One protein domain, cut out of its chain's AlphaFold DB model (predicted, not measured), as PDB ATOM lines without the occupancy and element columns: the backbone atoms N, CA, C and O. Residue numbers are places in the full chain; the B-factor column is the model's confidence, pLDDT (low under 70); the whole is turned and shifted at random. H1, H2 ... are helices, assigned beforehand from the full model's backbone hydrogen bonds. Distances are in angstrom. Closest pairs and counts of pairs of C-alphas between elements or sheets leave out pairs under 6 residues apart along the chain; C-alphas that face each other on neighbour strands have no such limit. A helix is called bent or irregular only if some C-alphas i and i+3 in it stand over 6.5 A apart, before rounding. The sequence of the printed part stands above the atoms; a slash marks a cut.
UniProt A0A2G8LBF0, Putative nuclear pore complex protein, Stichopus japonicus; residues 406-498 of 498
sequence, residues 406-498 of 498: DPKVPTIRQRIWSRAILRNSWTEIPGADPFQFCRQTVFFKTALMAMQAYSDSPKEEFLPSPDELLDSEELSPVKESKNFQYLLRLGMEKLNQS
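This is residues 406 to 498 of the 498 residues of the protein "Putative nuclear pore complex protein" of Stichopus japonicus (UniProt A0A2G8LBF0). Look for an open ring of helices with the longest, H7, along one side and H1 along the opposite side; H2 and H3 bridge them one way round, and H5 the other way. H6 packs on H1, and little H4 lies near H1 and H3. The printed part has 93 residues with seven named helices, H1 to H7 in chain order, and no named strand; its class is all helix. It is compact, with a radius of gyration of the C-alphas of 12.9 A, and spans 41 by 29 by 18 A.

Start at H7, residues 482 to 497. With residues 487 to 491 alone it touches H2, residues 434 to 440; the closest C-alphas, of Cys 438 and Gly 491, are 6.2 A apart, and the lines are only just about perpendicular at 73 degrees. With residues 488 to 492 alone H7 only just touches H5, residues 466 to 471, with 3 pairs of C-alphas within 8 A, the closest Pro 466 and Arg 489 at 6.6 A. Move on to the hub, H1, residues 409 to 422, which is apart from H7. H1 touches H5 about perpendicular at 83 degrees, closest at the C-alphas of Gln 414 and Leu 469, 6.4 A. Its residues 417 to 421 touch residues 442 to 443 of H3, residues 442 to 453, at a steep tilt of 47 degrees, opposite ways; the C-alphas of Ala 420 and Phe 443 come closest, 5.0 A. H1 touches H6, residues 473 to 479, at a shallow tilt of 28 degrees, the same way, with the C-alphas of Ser 418 and Leu 475 closest at 6.1 A. H4, residues 459 to 462, is close to H1 but not clearly touching; the closest C-alphas, Arg 413 and Phe 462, are 7.2 A apart. In H1, H3, H5 and H7 every O i to N i+4 pair is within hydrogen-bond range; H2 has 2 of 3, H6 has 1 of 3 beside 2 of 4 O i to N i+3 pairs, and H4 is too short for an i+4 pair.

Find C-alpha 482 at (40.026, 40.255, 7.511); from there H7 runs 22.8 A to C-alpha 497 at (47.727, 46.530, -13.064). H1 runs 19.9 A from C-alpha 409 at (43.422, 19.955, -12.309), H3 16.2 A and H2 10.4 A. H6 is irregular, with C-alphas 474 and 477 7.7 A apart.

The C-alphas of Asp 406 and Ala 432 are the two farthest apart, 43.3 A. The printed part has no cut. The link H1 to H2, 11 residues, is long; the other links are tight. The mean pLDDT of the printed part is 82.8, and residues 428 to 432 and 496 to 498 are under 70.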
ATOM      1  N   ASP A 406      41.465  17.063 -17.257       88.19
ATOM      2  CA  ASP A 406      41.476  16.205 -16.076       88.19
ATOM      3  C   ASP A 406      40.705  16.891 -14.929       88.19
ATOM      4  O   ASP A 406      41.048  18.000 -14.501       88.19
ATOM      5  N   PRO A 407      39.659  16.241 -14.381       88.44
ATOM      6  CA  PRO A 407      38.798  16.837 -13.364       88.44
ATOM      7  C   PRO A 407      39.538  17.200 -12.070       88.44
ATOM      8  O   PRO A 407      39.006  17.958 -11.258       88.44
ATOM      9  N   LYS A 408      40.747  16.668 -11.846       89.19
ATOM     10  CA  LYS A 408      41.568  16.975 -10.672       89.19
ATOM     11  C   LYS A 408      42.351  18.280 -10.820       89.19
ATOM     12  O   LYS A 408      42.742  18.842  -9.795       89.19
ATOM     13  N   VAL A 409      42.576  18.775 -12.042       89.56
ATOM     14  CA  VAL A 409      43.422  19.955 -12.309       89.56
ATOM     15  C   VAL A 409      42.962  21.192 -11.538       89.56
ATOM     16  O   VAL A 409      43.800  21.773 -10.846       89.56
ATOM     17  N   PRO A 410      41.670  21.585 -11.534       88.25
ATOM     18  CA  PRO A 410      41.232  22.767 -10.791       88.25
ATOM     19  C   PRO A 410      41.504  22.654  -9.286       88.25
ATOM     20  O   PRO A 410      41.994  23.602  -8.669       88.25
ATOM     21  N   THR A 411      41.251  21.480  -8.702       89.56
ATOM     22  CA  THR A 411      41.485  21.213  -7.276       89.56
ATOM     23  C   THR A 411      42.972  21.233  -6.938       89.56
ATOM     24  O   THR A 411      43.368  21.827  -5.939       89.56
ATOM     25  N   ILE A 412      43.819  20.625  -7.772       90.75
ATOM     26  CA  ILE A 412      45.271  20.599  -7.558       90.75
ATOM     27  C   ILE A 412      45.863  21.993  -7.734       90.75
ATOM     28  O   ILE A 412      46.649  22.424  -6.895       90.75
ATOM     29  N   ARG A 413      45.438  22.738  -8.757       92.50
ATOM     30  CA  ARG A 413      45.829  24.134  -8.962       92.50
ATOM     31  C   ARG A 413      45.510  24.970  -7.729       92.50
ATOM     32  O   ARG A 413      46.397  25.622  -7.183       92.50
ATOM     33  N   GLN A 414      44.265  24.913  -7.253       89.94
ATOM     34  CA  GLN A 414      43.842  25.610  -6.037       89.94
ATOM     35  C   GLN A 414      44.717  25.208  -4.842       89.94
ATOM     36  O   GLN A 414      45.187  26.072  -4.112       89.94
ATOM     37  N   ARG A 415      45.007  23.913  -4.688       91.12
ATOM     38  CA  ARG A 415      45.849  23.366  -3.620       91.12
ATOM     39  C   ARG A 415      47.293  23.873  -3.655       91.12
ATOM     40  O   ARG A 415      47.816  24.258  -2.612       91.12
ATOM     41  N   ILE A 416      47.930  23.921  -4.829       93.38
ATOM     42  CA  ILE A 416      49.287  24.472  -5.009       93.38
ATOM     43  C   ILE A 416      49.328  25.913  -4.481       93.38
ATOM     44  O   ILE A 416      50.181  26.254  -3.659       93.38
ATOM     45  N   TRP A 417      48.365  26.742  -4.892       93.12
ATOM     46  CA  TRP A 417      48.297  28.145  -4.484       93.12
ATOM     47  C   TRP A 417      47.921  28.332  -3.011       93.12
ATOM     48  O   TRP A 417      48.546  29.147  -2.329       93.12
ATOM     49  N   SER A 418      46.972  27.553  -2.485       90.88
ATOM     50  CA  SER A 418      46.621  27.553  -1.059       90.88
ATOM     51  C   SER A 418      47.840  27.238  -0.193       90.88
ATOM     52  O   SER A 418      48.134  27.947   0.770       90.88
ATOM     53  N   ARG A 419      48.628  26.231  -0.573       91.44
ATOM     54  CA  ARG A 419      49.859  25.867   0.138       91.44
ATOM     55  C   ARG A 419      50.943  26.928   0.032       91.44
ATOM     56  O   ARG A 419      51.639  27.145   1.019       91.44
ATOM     57  N   ALA A 420      51.067  27.610  -1.107       91.88
ATOM     58  CA  ALA A 420      51.995  28.731  -1.264       91.88
ATOM     59  C   ALA A 420      51.647  29.889  -0.316       91.88
ATOM     60  O   ALA A 420      52.536  30.480   0.298       91.88
ATOM     61  N   ILE A 421      50.353  30.179  -0.140       89.56
ATOM     62  CA  ILE A 421      49.856  31.189   0.804       89.56
ATOM     63  C   ILE A 421      50.217  30.809   2.242       89.56
ATOM     64  O   ILE A 421      50.714  31.646   2.994       89.56
ATOM     65  N   LEU A 422      50.023  29.546   2.625       89.19
ATOM     66  CA  LEU A 422      50.297  29.064   3.983       89.19
ATOM     67  C   LEU A 422      51.790  29.078   4.364       89.19
ATOM     68  O   LEU A 422      52.109  28.924   5.542       89.19
ATOM     69  N   ARG A 423      52.717  29.300   3.416       88.62
ATOM     70  CA  ARG A 423      54.157  29.448   3.716       88.62
ATOM     71  C   ARG A 423      54.523  30.770   4.374       88.62
ATOM     72  O   ARG A 423      55.621  30.892   4.915       88.62
ATOM     73  N   ASN A 424      53.634  31.757   4.353       88.06
ATOM     74  CA  ASN A 424      53.856  33.042   5.000       88.06
ATOM     75  C   ASN A 424      52.833  33.279   6.118       88.06
ATOM     76  O   ASN A 424      51.703  32.801   6.066       88.06
ATOM     77  N   SER A 425      53.236  34.034   7.145       81.12
ATOM     78  CA  SER A 425      52.320  34.487   8.195       81.12
ATOM     79  C   SER A 425      51.587  35.746   7.741       81.12
ATOM     80  O   SER A 425      52.216  36.698   7.288       81.12
ATOM     81  N   TRP A 426      50.262  35.763   7.903       81.00
ATOM     82  CA  TRP A 426      49.379  36.863   7.479       81.00
ATOM     83  C   TRP A 426      48.792  37.658   8.655       81.00
ATOM     84  O   TRP A 426      47.830  38.410   8.494       81.00
ATOM     85  N   THR A 427      49.321  37.445   9.861       71.62
ATOM     86  CA  THR A 427      48.790  38.019  11.107       71.62
ATOM     87  C   THR A 427      49.334  39.419  11.396       71.62
ATOM     88  O   THR A 427      48.581  40.273  11.864       71.62
ATOM     89  N   GLU A 428      50.594  39.688  11.051       67.44
ATOM     90  CA  GLU A 428      51.277  40.962  11.293       67.44
ATOM     91  C   GLU A 428      51.859  41.506   9.980       67.44
ATOM     92  O   GLU A 428      52.465  40.754   9.218       67.44
ATOM     93  N   ILE A 429      51.674  42.804   9.699       66.31
ATOM     94  CA  ILE A 429      52.278  43.485   8.539       66.31
ATOM     95  C   ILE A 429      53.562  44.174   9.026       66.31
ATOM     96  O   ILE A 429      53.477  45.225   9.668       66.31
ATOM     97  N   PRO A 430      54.757  43.625   8.756       58.19
ATOM     98  CA  PRO A 430      56.003  44.292   9.093       58.19
ATOM     99  C   PRO A 430      56.256  45.437   8.099       58.19
ATOM    100  O   PRO A 430      56.883  45.246   7.061       58.19
ATOM    101  N   GLY A 431      55.770  46.643   8.404       61.50
ATOM    102  CA  GLY A 431      56.139  47.866   7.677       61.50
ATOM    103  C   GLY A 431      54.979  48.785   7.290       61.50
ATOM    104  O   GLY A 431      53.816  48.505   7.557       61.50
ATOM    105  N   ALA A 432      55.325  49.921   6.670       60.50
ATOM    106  CA  ALA A 432      54.381  50.974   6.286       60.50
ATOM    107  C   ALA A 432      53.672  50.730   4.937       60.50
ATOM    108  O   ALA A 432      52.653  51.369   4.685       60.50
ATOM    109  N   ASP A 433      54.187  49.827   4.088       76.94
ATOM    110  CA  ASP A 433      53.597  49.499   2.783       76.94
ATOM    111  C   ASP A 433      53.134  48.025   2.715       76.94
ATOM    112  O   ASP A 433      53.957  47.117   2.539       76.94
ATOM    113  N   PRO A 434      51.814  47.772   2.818       76.44
ATOM    114  CA  PRO A 434      51.222  46.445   2.660       76.44
ATOM    115  C   PRO A 434      51.556  45.764   1.325       76.44
ATOM    116  O   PRO A 434      51.636  44.538   1.261       76.44
ATOM    117  N   PHE A 435      51.780  46.535   0.255       76.88
ATOM    118  CA  PHE A 435      52.070  45.979  -1.065       76.88
ATOM    119  C   PHE A 435      53.502  45.439  -1.166       76.88
ATOM    120  O   PHE A 435      53.725  44.356  -1.715       76.88
ATOM    121  N   GLN A 436      54.474  46.152  -0.590       79.38
ATOM    122  CA  GLN A 436      55.859  45.687  -0.521       79.38
ATOM    123  C   GLN A 436      55.972  44.364   0.251       79.38
ATOM    124  O   GLN A 436      56.734  43.488  -0.159       79.38
ATOM    125  N   PHE A 437      55.180  44.200   1.317       80.12
ATOM    126  CA  PHE A 437      55.078  42.939   2.048       80.12
ATOM    127  C   PHE A 437      54.516  41.816   1.168       80.12
ATOM    128  O   PHE A 437      55.158  40.772   1.042       80.12
ATOM    129  N   CYS A 438      53.382  42.045   0.487       80.94
ATOM    130  CA  CYS A 438      52.794  41.064  -0.431       80.94
ATOM    131  C   CYS A 438      53.823  40.564  -1.452       80.94
ATOM    132  O   CYS A 438      54.026  39.359  -1.565       80.94
ATOM    133  N   ARG A 439      54.561  41.467  -2.109       82.50
ATOM    134  CA  ARG A 439      55.565  41.123  -3.132       82.50
ATOM    135  C   ARG A 439      56.700  40.213  -2.633       82.50
ATOM    136  O   ARG A 439      57.351  39.564  -3.448       82.50
ATOM    137  N   GLN A 440      56.968  40.169  -1.328       84.75
ATOM    138  CA  GLN A 440      58.018  39.320  -0.748       84.75
ATOM    139  C   GLN A 440      57.539  37.912  -0.367       84.75
ATOM    140  O   GLN A 440      58.375  37.048  -0.105       84.75
ATOM    141  N   THR A 441      56.229  37.667  -0.357       88.25
ATOM    142  CA  THR A 441      55.657  36.349  -0.044       88.25
ATOM    143  C   THR A 441      55.892  35.337  -1.166       88.25
ATOM    144  O   THR A 441      56.026  35.705  -2.335       88.25
ATOM    145  N   VAL A 442      55.892  34.050  -0.813       89.81
ATOM    146  CA  VAL A 442      56.047  32.934  -1.759       89.81
ATOM    147  C   VAL A 442      54.941  32.980  -2.813       89.81
ATOM    148  O   VAL A 442      55.240  32.957  -4.000       89.81
ATOM    149  N   PHE A 443      53.686  33.172  -2.393       91.19
ATOM    150  CA  PHE A 443      52.535  33.289  -3.295       91.19
ATOM    151  C   PHE A 443      52.733  34.354  -4.385       91.19
ATOM    152  O   PHE A 443      52.644  34.047  -5.571       91.19
ATOM    153  N   PHE A 444      53.033  35.602  -4.012       88.50
ATOM    154  CA  PHE A 444      53.145  36.689  -4.990       88.50
ATOM    155  C   PHE A 444      54.394  36.568  -5.865       88.50
ATOM    156  O   PHE A 444      54.342  36.924  -7.040       88.50
ATOM    157  N   LYS A 445      55.505  36.051  -5.330       91.44
ATOM    158  CA  LYS A 445      56.691  35.766  -6.143       91.44
ATOM    159  C   LYS A 445      56.414  34.683  -7.184       91.44
ATOM    160  O   LYS A 445      56.726  34.895  -8.351       91.44
ATOM    161  N   THR A 446      55.775  33.579  -6.792       92.12
ATOM    162  CA  THR A 446      55.364  32.519  -7.724       92.12
ATOM    163  C   THR A 446      54.350  33.045  -8.742       92.12
ATOM    164  O   THR A 446      54.482  32.749  -9.921       92.12
ATOM    165  N   ALA A 447      53.395  33.893  -8.338       89.06
ATOM    166  CA  ALA A 447      52.445  34.523  -9.261       89.06
ATOM    167  C   ALA A 447      53.139  35.413 -10.301       89.06
ATOM    168  O   ALA A 447      52.815  35.334 -11.483       89.06
ATOM    169  N   LEU A 448      54.129  36.212  -9.891       89.06
ATOM    170  CA  LEU A 448      54.928  37.020 -10.816       89.06
ATOM    171  C   LEU A 448      55.739  36.151 -11.785       89.06
ATOM    172  O   LEU A 448      55.809  36.473 -12.969       89.06
ATOM    173  N   MET A 449      56.328  35.051 -11.305       90.25
ATOM    174  CA  MET A 449      57.046  34.096 -12.156       90.25
ATOM    175  C   MET A 449      56.105  33.413 -13.157       90.25
ATOM    176  O   MET A 449      56.425  33.354 -14.340       90.25
ATOM    177  N   ALA A 450      54.924  32.978 -12.712       89.25
ATOM    178  CA  ALA A 450      53.914  32.355 -13.561       89.25
ATOM    179  C   ALA A 450      53.392  33.319 -14.638       89.25
ATOM    180  O   ALA A 450      53.284  32.941 -15.798       89.25
ATOM    181  N   MET A 451      53.150  34.589 -14.294       87.38
ATOM    182  CA  MET A 451      52.747  35.611 -15.269       87.38
ATOM    183  C   MET A 451      53.811  35.867 -16.345       87.38
ATOM    184  O   MET A 451      53.467  36.189 -17.478       87.38
ATOM    185  N   GLN A 452      55.096  35.741 -16.001       88.31
ATOM    186  CA  GLN A 452      56.189  35.867 -16.968       88.31
ATOM    187  C   GLN A 452      56.346  34.614 -17.832       88.31
ATOM    188  O   GLN A 452      56.624  34.734 -19.020       88.31
ATOM    189  N   ALA A 453      56.194  33.427 -17.242       86.56
ATOM    190  CA  ALA A 453      56.373  32.154 -17.934       86.56
ATOM    191  C   ALA A 453      55.202  31.811 -18.869       86.56
ATOM    192  O   ALA A 453      55.424  31.248 -19.937       86.56
ATOM    193  N   TYR A 454      53.975  32.178 -18.489       87.19
ATOM    194  CA  TYR A 454      52.745  31.857 -19.216       87.19
ATOM    195  C   TYR A 454      52.058  33.108 -19.777       87.19
ATOM    196  O   TYR A 454      50.833  33.215 -19.747       87.19
ATOM    197  N   SER A 455      52.831  34.073 -20.289       83.50
ATOM    198  CA  SER A 455      52.294  35.329 -20.843       83.50
ATOM    199  C   SER A 455      51.275  35.126 -21.967       83.50
ATOM    200  O   SER A 455      50.434  35.992 -22.200       83.50
ATOM    201  N   ASP A 456      51.369  33.990 -22.656       82.31
ATOM    202  CA  ASP A 456      50.556  33.650 -23.822       82.31
ATOM    203  C   ASP A 456      49.299  32.835 -23.455       82.31
ATOM    204  O   ASP A 456      48.434  32.626 -24.308       82.31
ATOM    205  N   SER A 457      49.172  32.401 -22.194       83.81
ATOM    206  CA  SER A 457      48.025  31.645 -21.677       83.81
ATOM    207  C   SER A 457      47.053  32.554 -20.917       83.81
ATOM    208  O   SER A 457      47.474  33.510 -20.256       83.81
ATOM    209  N   PRO A 458      45.737  32.275 -20.953       84.44
ATOM    210  CA  PRO A 458      44.771  33.024 -20.161       84.44
ATOM    211  C   PRO A 458      45.046  32.834 -18.666       84.44
ATOM    212  O   PRO A 458      45.380  31.749 -18.187       84.44
ATOM    213  N   LYS A 459      44.899  33.916 -17.905       83.38
ATOM    214  CA  LYS A 459      45.275  33.964 -16.488       83.38
ATOM    215  C   LYS A 459      44.513  32.947 -15.642       83.38
ATOM    216  O   LYS A 459      45.062  32.395 -14.691       83.38
ATOM    217  N   GLU A 460      43.269  32.687 -16.016       82.81
ATOM    218  CA  GLU A 460      42.357  31.757 -15.360       82.81
ATOM    219  C   GLU A 460      42.813  30.291 -15.474       82.81
ATOM    220  O   GLU A 460      42.336  29.441 -14.717       82.81
ATOM    221  N   GLU A 461      43.738  29.969 -16.388       82.69
ATOM    222  CA  GLU A 461      44.306  28.621 -16.524       82.69
ATOM    223  C   GLU A 461      45.349  28.317 -15.447       82.69
ATOM    224  O   GLU A 461      45.350  27.209 -14.907       82.69
ATOM    225  N   PHE A 462      46.167  29.293 -15.047       84.38
ATOM    226  CA  PHE A 462      47.248  29.058 -14.083       84.38
ATOM    227  C   PHE A 462      47.013  29.696 -12.710       84.38
ATOM    228  O   PHE A 462      47.475  29.141 -11.711       84.38
ATOM    229  N   LEU A 463      46.281  30.813 -12.612       87.56
ATOM    230  CA  LEU A 463      46.039  31.530 -11.356       87.56
ATOM    231  C   LEU A 463      44.538  31.556 -10.996       87.56
ATOM    232  O   LEU A 463      43.753  32.179 -11.711       87.56
ATOM    233  N   PRO A 464      44.128  30.943  -9.868       86.62
ATOM    234  CA  PRO A 464      42.747  30.983  -9.393       86.62
ATOM    235  C   PRO A 464      42.285  32.394  -9.015       86.62
ATOM    236  O   PRO A 464      43.079  33.251  -8.603       86.62
ATOM    237  N   SER A 465      40.974  32.623  -9.092       85.44
ATOM    238  CA  SER A 465      40.384  33.879  -8.629       85.44
ATOM    239  C   SER A 465      40.503  34.028  -7.098       85.44
ATOM    240  O   SER A 465      40.612  33.035  -6.374       85.44
ATOM    241  N   PRO A 466      40.480  35.262  -6.551       82.88
ATOM    242  CA  PRO A 466      40.529  35.461  -5.102       82.88
ATOM    243  C   PRO A 466      39.396  34.742  -4.364       82.88
ATOM    244  O   PRO A 466      39.615  34.247  -3.262       82.88
ATOM    245  N   ASP A 467      38.207  34.674  -4.964       83.62
ATOM    246  CA  ASP A 467      37.054  34.005  -4.365       83.62
ATOM    247  C   ASP A 467      37.218  32.473  -4.416       83.62
ATOM    248  O   ASP A 467      36.989  31.814  -3.406       83.62
ATOM    249  N   GLU A 468      37.765  31.913  -5.506       82.56
ATOM    250  CA  GLU A 468      38.152  30.493  -5.566       82.56
ATOM    251  C   GLU A 468      39.198  30.129  -4.509       82.56
ATOM    252  O   GLU A 468      39.080  29.096  -3.857       82.56
ATOM    253  N   LEU A 469      40.227  30.958  -4.302       84.31
ATOM    254  CA  LEU A 469      41.218  30.706  -3.250       84.31
ATOM    255  C   LEU A 469      40.560  30.726  -1.876       84.31
ATOM    256  O   LEU A 469      40.790  29.826  -1.071       84.31
ATOM    257  N   LEU A 470      39.711  31.724  -1.620       82.94
ATOM    258  CA  LEU A 470      38.982  31.812  -0.366       82.94
ATOM    259  C   LEU A 470      38.075  30.601  -0.166       82.94
ATOM    260  O   LEU A 470      37.951  30.172   0.969       82.94
ATOM    261  N   ASP A 471      37.515  29.980  -1.198       83.19
ATOM    262  CA  ASP A 471      36.691  28.771  -1.065       83.19
ATOM    263  C   ASP A 471      37.468  27.492  -0.705       83.19
ATOM    264  O   ASP A 471      36.852  26.503  -0.310       83.19
ATOM    265  N   SER A 472      38.802  27.513  -0.729       82.62
ATOM    266  CA  SER A 472      39.638  26.360  -0.378       82.62
ATOM    267  C   SER A 472      39.529  25.972   1.104       82.62
ATOM    268  O   SER A 472      39.745  26.800   1.992       82.62
ATOM    269  N   GLU A 473      39.278  24.687   1.383       80.31
ATOM    270  CA  GLU A 473      39.294  24.136   2.750       80.31
ATOM    271  C   GLU A 473      40.695  24.175   3.383       80.31
ATOM    272  O   GLU A 473      40.827  24.362   4.590       80.31
ATOM    273  N   GLU A 474      41.769  24.085   2.591       80.25
ATOM    274  CA  GLU A 474      43.139  24.142   3.128       80.25
ATOM    275  C   GLU A 474      43.471  25.512   3.745       80.25
ATOM    276  O   GLU A 474      44.302  25.605   4.649       80.25
ATOM    277  N   LEU A 475      42.790  26.581   3.317       83.50
ATOM    278  CA  LEU A 475      42.984  27.929   3.851       83.50
ATOM    279  C   LEU A 475      42.176  28.214   5.123       83.50
ATOM    280  O   LEU A 475      42.267  29.331   5.634       83.50
ATOM    281  N   SER A 476      41.445  27.245   5.692       78.94
ATOM    282  CA  SER A 476      40.705  27.410   6.957       78.94
ATOM    283  C   SER A 476      41.467  28.152   8.074       78.94
ATOM    284  O   SER A 476      40.841  28.988   8.725       78.94
ATOM    285  N   PRO A 477      42.788  27.957   8.288       78.06
ATOM    286  CA  PRO A 477      43.526  28.671   9.337       78.06
ATOM    287  C   PRO A 477      43.617  30.194   9.148       78.06
ATOM    288  O   PRO A 477      43.802  30.924  10.118       78.06
ATOM    289  N   VAL A 478      43.524  30.683   7.907       80.81
ATOM    290  CA  VAL A 478      43.756  32.097   7.548       80.81
ATOM    291  C   VAL A 478      42.567  32.758   6.846       80.81
ATOM    292  O   VAL A 478      42.472  33.985   6.845       80.81
ATOM    293  N   LYS A 479      41.624  31.974   6.308       78.06
ATOM    294  CA  LYS A 479      40.462  32.433   5.528       78.06
ATOM    295  C   LYS A 479      39.580  33.431   6.282       78.06
ATOM    296  O   LYS A 479      39.064  34.362   5.668       78.06
ATOM    297  N   GLU A 480      39.416  33.282   7.597       76.88
ATOM    298  CA  GLU A 480      38.574  34.173   8.418       76.88
ATOM    299  C   GLU A 480      39.254  35.508   8.781       76.88
ATOM    300  O   GLU A 480      38.603  36.442   9.262       76.88
ATOM    301  N   SER A 481      40.561  35.641   8.532       81.94
ATOM    302  CA  SER A 481      41.301  36.869   8.821       81.94
ATOM    303  C   SER A 481      40.948  37.972   7.821       81.94
ATOM    304  O   SER A 481      41.290  37.911   6.639       81.94
ATOM    305  N   LYS A 482      40.326  39.051   8.314       80.50
ATOM    306  CA  LYS A 482      40.026  40.255   7.511       80.50
ATOM    307  C   LYS A 482      41.284  40.884   6.905       80.50
ATOM    308  O   LYS A 482      41.226  41.420   5.801       80.50
ATOM    309  N   ASN A 483      42.415  40.790   7.609       80.19
ATOM    310  CA  ASN A 483      43.698  41.304   7.132       80.19
ATOM    311  C   ASN A 483      44.192  40.507   5.923       80.19
ATOM    312  O   ASN A 483      44.587  41.097   4.922       80.19
ATOM    313  N   PHE A 484      44.107  39.175   5.986       83.44
ATOM    314  CA  PHE A 484      44.480  38.307   4.871       83.44
ATOM    315  C   PHE A 484      43.607  38.566   3.635       83.44
ATOM    316  O   PHE A 484      44.141  38.794   2.552       83.44
ATOM    317  N   GLN A 485      42.280  38.625   3.798       83.06
ATOM    318  CA  GLN A 485      41.358  38.908   2.689       83.06
ATOM    319  C   GLN A 485      41.648  40.260   2.019       83.06
ATOM    320  O   GLN A 485      41.589  40.371   0.793       83.06
ATOM    321  N   TYR A 486      41.984  41.284   2.811       83.75
ATOM    322  CA  TYR A 486      42.380  42.590   2.291       83.75
ATOM    323  C   TYR A 486      43.698  42.523   1.506       83.75
ATOM    324  O   TYR A 486      43.748  42.999   0.374       83.75
ATOM    325  N   LEU A 487      44.743  41.902   2.067       82.19
ATOM    326  CA  LEU A 487      46.059  41.785   1.426       82.19
ATOM    327  C   LEU A 487      46.014  40.956   0.138       82.19
ATOM    328  O   LEU A 487      46.639  41.339  -0.852       82.19
ATOM    329  N   LEU A 488      45.251  39.860   0.133       84.38
ATOM    330  CA  LEU A 488      45.060  39.012  -1.041       84.38
ATOM    331  C   LEU A 488      44.391  39.799  -2.174       84.38
ATOM    332  O   LEU A 488      44.907  39.826  -3.290       84.38
ATOM    333  N   ARG A 489      43.280  40.491  -1.884       84.69
ATOM    334  CA  ARG A 489      42.557  41.297  -2.882       84.69
ATOM    335  C   ARG A 489      43.395  42.470  -3.386       84.69
ATOM    336  O   ARG A 489      43.482  42.660  -4.594       84.69
ATOM    337  N   LEU A 490      44.062  43.197  -2.486       83.00
ATOM    338  CA  LEU A 490      44.943  44.315  -2.834       83.00
ATOM    339  C   LEU A 490      46.102  43.863  -3.728       83.00
ATOM    340  O   LEU A 490      46.399  44.491  -4.742       83.00
ATOM    341  N   GLY A 491      46.771  42.772  -3.355       80.31
ATOM    342  CA  GLY A 491      47.899  42.261  -4.122       80.31
ATOM    343  C   GLY A 491      47.473  41.713  -5.483       80.31
ATOM    344  O   GLY A 491      48.150  41.982  -6.470       80.31
ATOM    345  N   MET A 492      46.335  41.016  -5.571       81.75
ATOM    346  CA  MET A 492      45.786  40.523  -6.842       81.75
ATOM    347  C   MET A 492      45.338  41.664  -7.764       81.75
ATOM    348  O   MET A 492      45.580  41.609  -8.966       81.75
ATOM    349  N   GLU A 493      44.751  42.734  -7.218       81.44
ATOM    350  CA  GLU A 493      44.405  43.938  -7.985       81.44
ATOM    351  C   GLU A 493      45.656  44.610  -8.562       81.44
ATOM    352  O   GLU A 493      45.670  45.026  -9.718       81.44
ATOM    353  N   LYS A 494      46.740  44.674  -7.783       77.56
ATOM    354  CA  LYS A 494      48.013  45.230  -8.247       77.56
ATOM    355  C   LYS A 494      48.739  44.336  -9.245       77.56
ATOM    356  O   LYS A 494      49.301  44.879 -10.188       77.56
ATOM    357  N   LEU A 495      48.651  43.014  -9.103       77.25
ATOM    358  CA  LEU A 495      49.098  42.060 -10.124       77.25
ATOM    359  C   LEU A 495      48.317  42.200 -11.440       77.25
ATOM    360  O   LEU A 495      48.830  41.827 -12.482       77.25
ATOM    361  N   ASN A 496      47.076  42.696 -11.415       69.69
ATOM    362  CA  ASN A 496      46.302  42.961 -12.634       69.69
ATOM    363  C   ASN A 496      46.673  44.294 -13.306       69.69
ATOM    364  O   ASN A 496      46.303  44.520 -14.454       69.69
ATOM    365  N   GLN A 497      47.325  45.204 -12.576       62.12
ATOM    366  CA  GLN A 497      47.727  46.530 -13.064       62.12
ATOM    367  C   GLN A 497      49.175  46.560 -13.580       62.12
ATOM    368  O   GLN A 497      49.549  47.520 -14.252       62.12
ATOM    369  N   SER A 498      49.976  45.553 -13.220       54.22
ATOM    370  CA  SER A 498      51.355  45.316 -13.666       54.22
ATOM    371  C   SER A 498      51.394  44.376 -14.856       54.22
ATOM    372  O   SER A 498      52.193  44.658 -15.773       54.22
TER     373      SER A 498